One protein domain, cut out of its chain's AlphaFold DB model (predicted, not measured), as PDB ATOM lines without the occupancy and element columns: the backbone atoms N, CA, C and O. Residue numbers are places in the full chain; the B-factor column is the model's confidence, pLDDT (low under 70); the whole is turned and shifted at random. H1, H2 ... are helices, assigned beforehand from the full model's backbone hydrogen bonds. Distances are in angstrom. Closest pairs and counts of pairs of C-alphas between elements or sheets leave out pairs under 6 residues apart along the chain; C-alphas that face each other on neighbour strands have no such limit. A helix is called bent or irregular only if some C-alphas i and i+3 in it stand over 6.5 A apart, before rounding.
ATOM      1  N   GLY A  84      50.288  46.151   7.424       96.25
ATOM      2  CA  GLY A  84      49.341  46.370   8.523       96.25
ATOM      3  C   GLY A  84      47.878  46.203   8.098       96.25
ATOM      4  O   GLY A  84      47.072  45.636   8.839       96.25
ATOM      5  N   GLU A  85      47.543  46.631   6.881       95.44
ATOM      6  CA  GLU A  85      46.215  46.427   6.304       95.44
ATOM      7  C   GLU A  85      45.969  44.944   6.020       95.44
ATOM      8  O   GLU A  85      44.957  44.387   6.451       95.44
ATOM      9  N   TRP A  86      46.941  44.267   5.403       96.38
ATOM     10  CA  TRP A  86      46.859  42.834   5.135       96.38
ATOM     11  C   TRP A  86      46.665  42.009   6.410       96.38
ATOM     12  O   TRP A  86      45.834  41.105   6.443       96.38
ATOM     13  N   GLN A  87      47.368  42.344   7.494       97.00
ATOM     14  CA  GLN A  87      47.184  41.680   8.788       97.00
ATOM     15  C   GLN A  87      45.755  41.834   9.320       97.00
ATOM     16  O   GLN A  87      45.202  40.893   9.895       97.00
ATOM     17  N   ARG A  88      45.133  43.003   9.137       97.06
ATOM     18  CA  ARG A  88      43.734  43.217   9.525       97.06
ATOM     19  C   ARG A  88      42.790  42.376   8.666       97.06
ATOM     20  O   ARG A  88      41.887  41.749   9.223       97.06
ATOM     21  N   ILE A  89      43.020  42.336   7.355       95.88
ATOM     22  CA  ILE A  89      42.233  41.540   6.405       95.88
ATOM     23  C   ILE A  89      42.346  40.045   6.730       95.88
ATOM     24  O   ILE A  89      41.321  39.386   6.892       95.88
ATOM     25  N   ASP A  90      43.559  39.511   6.910       95.25
ATOM     26  CA  ASP A  90      43.793  38.093   7.230       95.25
ATOM     27  C   ASP A  90      43.082  37.686   8.532       95.25
ATOM     28  O   ASP A  90      42.360  36.685   8.553       95.25
ATOM     29  N   ARG A  91      43.180  38.504   9.593       96.25
ATOM     30  CA  ARG A  91      42.440  38.257  10.844       96.25
ATOM     31  C   ARG A  91      40.925  38.271  10.634       96.25
ATOM     32  O   ARG A  91      40.241  37.386  11.147       96.25
ATOM     33  N   GLY A  92      40.405  39.243   9.885       96.19
ATOM     34  CA  GLY A  92      38.973  39.363   9.598       96.19
ATOM     35  C   GLY A  92      38.433  38.176   8.800       96.19
ATOM     36  O   GLY A  92      37.400  37.609   9.151       96.19
ATOM     37  N   ILE A  93      39.167  37.733   7.777       94.94
ATOM     38  CA  ILE A  93      38.789  36.570   6.966       94.94
ATOM     39  C   ILE A  93      38.772  35.304   7.825       94.94
ATOM     40  O   ILE A  93      37.796  34.556   7.781       94.94
ATOM     41  N   ARG A  94      39.794  35.072   8.659       94.00
ATOM     42  CA  ARG A  94      39.825  33.907   9.566       94.00
ATOM     43  C   ARG A  94      38.659  33.913  10.548       94.00
ATOM     44  O   ARG A  94      38.023  32.880  10.748       94.00
ATOM     45  N   GLN A  95      38.374  35.070  11.146       96.38
ATOM     46  CA  GLN A  95      37.253  35.232  12.069       96.38
ATOM     47  C   GLN A  95      35.920  34.926  11.374       96.38
ATOM     48  O   GLN A  95      35.119  34.162  11.916       96.38
ATOM     49  N   ARG A  96      35.724  35.422  10.147       96.00
ATOM     50  CA  ARG A  96      34.509  35.173   9.364       96.00
ATOM     51  C   ARG A  96      34.360  33.707   8.964       96.00
ATOM     52  O   ARG A  96      33.278  33.155   9.122       96.00
ATOM     53  N   VAL A  97      35.429  33.053   8.507       95.06
ATOM     54  CA  VAL A  97      35.398  31.617   8.161       95.06
ATOM     55  C   VAL A  97      35.073  30.763   9.388       95.06
ATOM     56  O   VAL A  97      34.301  29.810   9.281       95.06
ATOM     57  N   LYS A  98      35.611  31.113  10.562       94.75
ATOM     58  CA  LYS A  98      35.280  30.426  11.817       94.75
ATOM     59  C   LYS A  98      33.799  30.585  12.170       94.75
ATOM     60  O   LYS A  98      33.152  29.593  12.488       94.75
ATOM     61  N   ALA A  99      33.268  31.805  12.083       95.69
ATOM     62  CA  ALA A  99      31.856  32.072  12.348       95.69
ATOM     63  C   ALA A  99      30.937  31.326  11.369       95.69
ATOM     64  O   ALA A  99      29.955  30.733  11.797       95.69
ATOM     65  N   LEU A 100      31.284  31.287  10.078       95.75
ATOM     66  CA  LEU A 100      30.516  30.558   9.064       95.75
ATOM     67  C   LEU A 100      30.498  29.047   9.315       95.75
ATOM     68  O   LEU A 100      29.446  28.430   9.198       95.75
ATOM     69  N   ASN A 101      31.630  28.447   9.693       95.81
ATOM     70  CA  ASN A 101      31.663  27.021  10.032       95.81
ATOM     71  C   ASN A 101      30.844  26.712  11.294       95.81
ATOM     72  O   ASN A 101      30.112  25.730  11.306       95.81
ATOM     73  N   ALA A 102      30.922  27.564  12.322       95.69
ATOM     74  CA  ALA A 102      30.111  27.411  13.529       95.69
ATOM     75  C   ALA A 102      28.609  27.575  13.241       95.69
ATOM     76  O   ALA A 102      27.802  26.814  13.760       95.69
ATOM     77  N   PHE A 103      28.246  28.531  12.380       96.00
ATOM     78  CA  PHE A 103      26.873  28.717  11.919       96.00
ATOM     79  C   PHE A 103      26.355  27.479  11.181       96.00
ATOM     80  O   PHE A 103      25.295  26.972  11.522       96.00
ATOM     81  N   LEU A 104      27.113  26.955  10.211       96.12
ATOM     82  CA  LEU A 104      26.713  25.759   9.465       96.12
ATOM     83  C   LEU A 104      26.571  24.540  10.380       96.12
ATOM     84  O   LEU A 104      25.604  23.796  10.242       96.12
ATOM     85  N   TYR A 105      27.485  24.370  11.339       96.69
ATOM     86  CA  TYR A 105      27.360  23.330  12.355       96.69
ATOM     87  C   TYR A 105      26.043  23.466  13.126       96.69
ATOM     88  O   TYR A 105      25.274  22.512  13.166       96.69
ATOM     89  N   ASP A 106      25.750  24.652  13.670       96.88
ATOM     90  CA  ASP A 106      24.539  24.897  14.460       96.88
ATOM     91  C   ASP A 106      23.258  24.660  13.643       96.88
ATOM     92  O   ASP A 106      22.343  23.992  14.115       96.88
ATOM     93  N   ILE A 107      23.202  25.114  12.385       97.06
ATOM     94  CA  ILE A 107      22.037  24.907  11.505       97.06
ATOM     95  C   ILE A 107      21.749  23.419  11.247       97.06
ATOM     96  O   ILE A 107      20.585  22.998  11.265       97.06
ATOM     97  N   TYR A 108      22.792  22.617  11.034       97.00
ATOM     98  CA  TYR A 108      22.643  21.180  10.788       97.00
ATOM     99  C   TYR A 108      22.512  20.343  12.073       97.00
ATOM    100  O   TYR A 108      22.285  19.136  11.981       97.00
ATOM    101  N   HIS A 109      22.603  20.961  13.255       96.06
ATOM    102  CA  HIS A 109      22.514  20.295  14.557       96.06
ATOM    103  C   HIS A 109      21.466  20.958  15.467       96.06
ATOM    104  O   HIS A 109      20.267  20.788  15.242       96.06
ATOM    105  N   GLU A 110      21.890  21.666  16.518       96.25
ATOM    106  CA  GLU A 110      21.019  22.122  17.607       96.25
ATOM    107  C   GLU A 110      20.160  23.355  17.264       96.25
ATOM    108  O   GLU A 110      19.213  23.672  17.992       96.25
ATOM    109  N   GLN A 111      20.464  24.042  16.159       97.25
ATOM    110  CA  GLN A 111      19.752  25.217  15.647       97.25
ATOM    111  C   GLN A 111      19.556  26.315  16.703       97.25
ATOM    112  O   GLN A 111      18.521  26.993  16.741       97.25
ATOM    113  N   ASN A 112      20.546  26.516  17.575       97.69
ATOM    114  CA  ASN A 112      20.465  27.472  18.674       97.69
ATOM    115  C   ASN A 112      20.247  28.900  18.171       97.69
ATOM    116  O   ASN A 112      19.474  29.641  18.773       97.69
ATOM    117  N   ILE A 113      20.877  29.284  17.057       97.56
ATOM    118  CA  ILE A 113      20.747  30.625  16.476       97.56
ATOM    119  C   ILE A 113      19.327  30.910  15.968       97.56
ATOM    120  O   ILE A 113      18.865  32.052  16.048       97.56
ATOM    121  N   LEU A 114      18.618  29.872  15.510       97.19
ATOM    122  CA  LEU A 114      17.217  29.959  15.098       97.19
ATOM    123  C   LEU A 114      16.300  29.999  16.324       97.19
ATOM    124  O   LEU A 114      15.423  30.855  16.418       97.19
ATOM    125  N   ARG A 115      16.543  29.119  17.305       96.25
ATOM    126  CA  ARG A 115      15.790  29.073  18.573       96.25
ATOM    127  C   ARG A 115      15.922  30.367  19.381       96.25
ATOM    128  O   ARG A 115      14.979  30.754  20.062       96.25
ATOM    129  N   ALA A 116      17.073  31.028  19.295       96.81
ATOM    130  CA  ALA A 116      17.330  32.328  19.909       96.81
ATOM    131  C   ALA A 116      16.681  33.502  19.151       96.81
ATOM    132  O   ALA A 116      16.745  34.633  19.627       96.81
ATOM    133  N   GLY A 117      16.087  33.266  17.975       95.38
ATOM    134  CA  GLY A 117      15.440  34.300  17.164       95.38
ATOM    135  C   GLY A 117      16.404  35.305  16.527       95.38
ATOM    136  O   GLY A 117      15.962  36.349  16.056       95.38
ATOM    137  N   LEU A 118      17.711  35.017  16.505       96.69
ATOM    138  CA  LEU A 118      18.718  35.905  15.907       96.69
ATOM    139  C   LEU A 118      18.700  35.844  14.376       96.69
ATOM    140  O   LEU A 118      19.031  36.828  13.719       96.69
ATOM    141  N   ILE A 119      18.324  34.690  13.817       95.62
ATOM    142  CA  ILE A 119      18.105  34.491  12.382       95.62
ATOM    143  C   ILE A 119      16.724  33.847  12.194       95.62
ATOM    144  O   ILE A 119      16.445  32.834  12.841       95.62
ATOM    145  N   PRO A 120      15.858  34.390  11.317       96.44
ATOM    146  CA  PRO A 120      14.566  33.783  11.018       96.44
ATOM    147  C   PRO A 120      14.725  32.378  10.427       96.44
ATOM    148  O   PRO A 120      15.426  32.187   9.434       96.44
ATOM    149  N   ALA A 121      14.039  31.394  11.011       95.50
ATOM    150  CA  ALA A 121      14.130  29.999  10.577       95.50
ATOM    151  C   ALA A 121      13.719  29.805   9.110       95.50
ATOM    152  O   ALA A 121      14.351  29.033   8.395       95.50
ATOM    153  N   GLU A 122      12.716  30.548   8.638       95.06
ATOM    154  CA  GLU A 122      12.255  30.506   7.247       95.06
ATOM    155  C   GLU A 122      13.353  30.880   6.239       95.06
ATOM    156  O   GLU A 122      13.463  30.239   5.198       95.06
ATOM    157  N   GLN A 123      14.228  31.838   6.568       94.31
ATOM    158  CA  GLN A 123      15.305  32.277   5.670       94.31
ATOM    159  C   GLN A 123      16.365  31.196   5.451       94.31
ATOM    160  O   GLN A 123      17.078  31.227   4.447       94.31
ATOM    161  N   VAL A 124      16.484  30.265   6.398       95.12
ATOM    162  CA  VAL A 124      17.464  29.181   6.343       95.12
ATOM    163  C   VAL A 124      16.812  27.896   5.850       95.12
ATOM    164  O   VAL A 124      17.261  27.331   4.862       95.12
ATOM    165  N   LEU A 125      15.742  27.443   6.505       94.69
ATOM    166  CA  LEU A 125      15.157  26.120   6.277       94.69
ATOM    167  C   LEU A 125      14.333  26.030   4.986       94.69
ATOM    168  O   LEU A 125      14.172  24.933   4.460       94.69
ATOM    169  N   ALA A 126      13.822  27.156   4.472       95.00
ATOM    170  CA  ALA A 126      13.128  27.202   3.181       95.00
ATOM    171  C   ALA A 126      14.061  27.566   2.011       95.00
ATOM    172  O   ALA A 126      13.608  27.673   0.873       95.00
ATOM    173  N   ASN A 127      15.355  27.783   2.269       95.69
ATOM    174  CA  ASN A 127      16.323  28.106   1.230       95.69
ATOM    175  C   ASN A 127      16.669  26.857   0.406       95.69
ATOM    176  O   ASN A 127      17.003  25.822   0.973       95.69
ATOM    177  N   GLU A 128      16.680  26.965  -0.923       95.81
ATOM    178  CA  GLU A 128      17.025  25.856  -1.830       95.81
ATOM    179  C   GLU A 128      18.441  25.290  -1.606       95.81
ATOM    180  O   GLU A 128      18.722  24.139  -1.937       95.81
ATOM    181  N   GLN A 129      19.351  26.084  -1.031       95.06
ATOM    182  CA  GLN A 129      20.710  25.649  -0.707       95.06
ATOM    183  C   GLN A 129      20.802  24.859   0.603       95.06
ATOM    184  O   GLN A 129      21.821  24.202   0.832       95.06
ATOM    185  N   TYR A 130      19.781  24.905   1.461       96.12
ATOM    186  CA  TYR A 130      19.747  24.081   2.663       96.12
ATOM    187  C   TYR A 130      19.556  22.615   2.274       96.12
ATOM    188  O   TYR A 130      18.666  22.274   1.499       96.12
ATOM    189  N   GLN A 131      20.410  21.741   2.806       95.81
ATOM    190  CA  GLN A 131      20.420  20.321   2.462       95.81
ATOM    191  C   GLN A 131      19.958  19.484   3.661       95.81
ATOM    192  O   GLN A 131      20.775  19.189   4.534       95.81
ATOM    193  N   PRO A 132      18.685  19.041   3.722       94.69
ATOM    194  CA  PRO A 132      18.171  18.262   4.852       94.69
ATOM    195  C   PRO A 132      18.951  16.969   5.119       94.69
ATOM    196  O   PRO A 132      19.002  16.495   6.249       94.69
ATOM    197  N   CYS A 133      19.596  16.401   4.094       95.25
ATOM    198  CA  CYS A 133      20.433  15.209   4.224       95.25
ATOM    199  C   CYS A 133      21.698  15.425   5.067       95.25
ATOM    200  O   CYS A 133      22.303  14.448   5.490       95.25
ATOM    201  N   MET A 134      22.094  16.674   5.328       95.62
ATOM    202  CA  MET A 134      23.249  17.010   6.164       95.62
ATOM    203  C   MET A 134      22.911  17.069   7.662       95.62
ATOM    204  O   MET A 134      23.821  17.218   8.480       95.62
ATOM    205  N   GLN A 135      21.631  16.942   8.037       95.88
ATOM    206  CA  GLN A 135      21.194  17.061   9.428       95.88
ATOM    207  C   GLN A 135      21.803  15.962  10.307       95.88
ATOM    208  O   GLN A 135      21.680  14.772  10.013       95.88
ATOM    209  N   GLY A 136      22.457  16.359  11.399       94.88
ATOM    210  CA  GLY A 136      23.112  15.454  12.346       94.88
ATOM    211  C   GLY A 136      24.386  14.779  11.823       94.88
ATOM    212  O   GLY A 136      24.935  13.907  12.503       94.88
ATOM    213  N   ILE A 137      24.871  15.149  10.630       95.75
ATOM    214  CA  ILE A 137      26.134  14.628  10.104       95.75
ATOM    215  C   ILE A 137      27.307  15.374  10.744       95.75
ATOM    216  O   ILE A 137      27.532  16.562  10.499       95.75
ATOM    217  N   ASN A 138      28.125  14.626  11.483       93.31
ATOM    218  CA  ASN A 138      29.398  15.103  12.008       93.31
ATOM    219  C   ASN A 138      30.480  15.039  10.924       93.31
ATOM    220  O   ASN A 138      30.916  13.959  10.517       93.31
ATOM    221  N   LEU A 139      30.938  16.205  10.471       92.31
ATOM    222  CA  LEU A 139      32.067  16.309   9.552       92.31
ATOM    223  C   LEU A 139      33.402  16.296  10.312       92.31
ATOM    224  O   LEU A 139      33.480  16.808  11.432       92.31
ATOM    225  N   PRO A 140      34.492  15.795   9.701       91.31
ATOM    226  CA  PRO A 140      35.822  15.900  10.287       91.31
ATOM    227  C   PRO A 140      36.149  17.346  10.679       91.31
ATOM    228  O   PRO A 140      36.015  18.274   9.877       91.31
ATOM    229  N   ASN A 141      36.590  17.537  11.924       86.38
ATOM    230  CA  ASN A 141      36.936  18.843  12.498       86.38
ATOM    231  C   ASN A 141      35.809  19.895  12.433       86.38
ATOM    232  O   ASN A 141      36.110  21.090  12.433       86.38
ATOM    233  N   ASN A 142      34.538  19.484  12.320       86.88
ATOM    234  CA  ASN A 142      33.375  20.373  12.167       86.88
ATOM    235  C   ASN A 142      33.568  21.433  11.065       86.88
ATOM    236  O   ASN A 142      33.158  22.587  11.199       86.88
ATOM    237  N   THR A 143      34.264  21.057   9.988       89.62
ATOM    238  CA  THR A 143      34.601  21.968   8.892       89.62
ATOM    239  C   THR A 143      33.686  21.710   7.701       89.62
ATOM    240  O   THR A 143      33.813  20.699   7.017       89.62
TER     241      THR A 143
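This is residues 84 to 143 of the 154 residues of the protein "Domain of uncharacterized function (DUF404)" of Klebsiella pneumoniae (UniProt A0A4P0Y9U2). One long helix, H1, makes the longest axis, and its first residues, 84 to 96, stick out as a bare arm. Round the other end of H1 the rest of the printed part winds as a loose head, with the two short helices H2 and H3 and then a long stretch without a named element, residues 126 to 143, whose last residues fold back beside H1. The 60 printed residues hold three named helices, in the order H1, H2, H3, and no named strand; the class is all helix, with 34 residues in named elements. The whole is loose, with a radius of gyration of the C-alphas of 13.9 A, and elongated, spanning 41 by 27 by 21 A.

Start at residue 84, where H1, residues 84 to 108, begins; its residues 84 to 96 stand free. Read on to H2, residues 112 to 115, which touches H1 only at the corner by their link. Look there at the C-alphas of Asp 106 and Asn 112, the closest of the two helices, 6.4 A apart; H1 touches H2 with residues 103 to 107 alone. Next comes H3, residues 121 to 125, which is close to H2 but not clearly touching, with 1 pair of C-alphas within 8 A. That closest pair is Leu 114 and Ala 121, 5.5 A apart. H1 and H3 are only just apart, their closest C-alphas 8.1 A from each other. In the backbones of H1 and H3 you will find every O i to N i+4 pair within hydrogen-bond range; H2, with 4 residues, is too short for such a pair, and its 1 pair of O i and N i+3 is within range.

Find C-alpha 84 at (49.341, 46.370, 8.523); from there H1 runs 36.8 A to C-alpha 108 at (22.643, 21.180, 10.788), and it is not bent. H2 begins at C-alpha 112, at (20.465, 27.472, 18.674), and ends with Arg 115, 4.9 A on. H3 runs 5.9 A from Ala 121 to C-alpha 125 at (15.157, 26.120, 6.277).

The two C-alphas farthest apart are those of Gly 84 and Cys 133, 42.7 A, while those of Gly 84 and Thr 143, the first and last printed, are 28.5 A apart. Without the free residues 84 to 96, the remaining 47 residues span 28 by 20 by 18 A. The links H1 to H2, with 3 residues, and H2 to H3, with 5 residues, are both tight. The printed part has no cut. The mean pLDDT of the printed part is 95.3, and no printed residue is under 70.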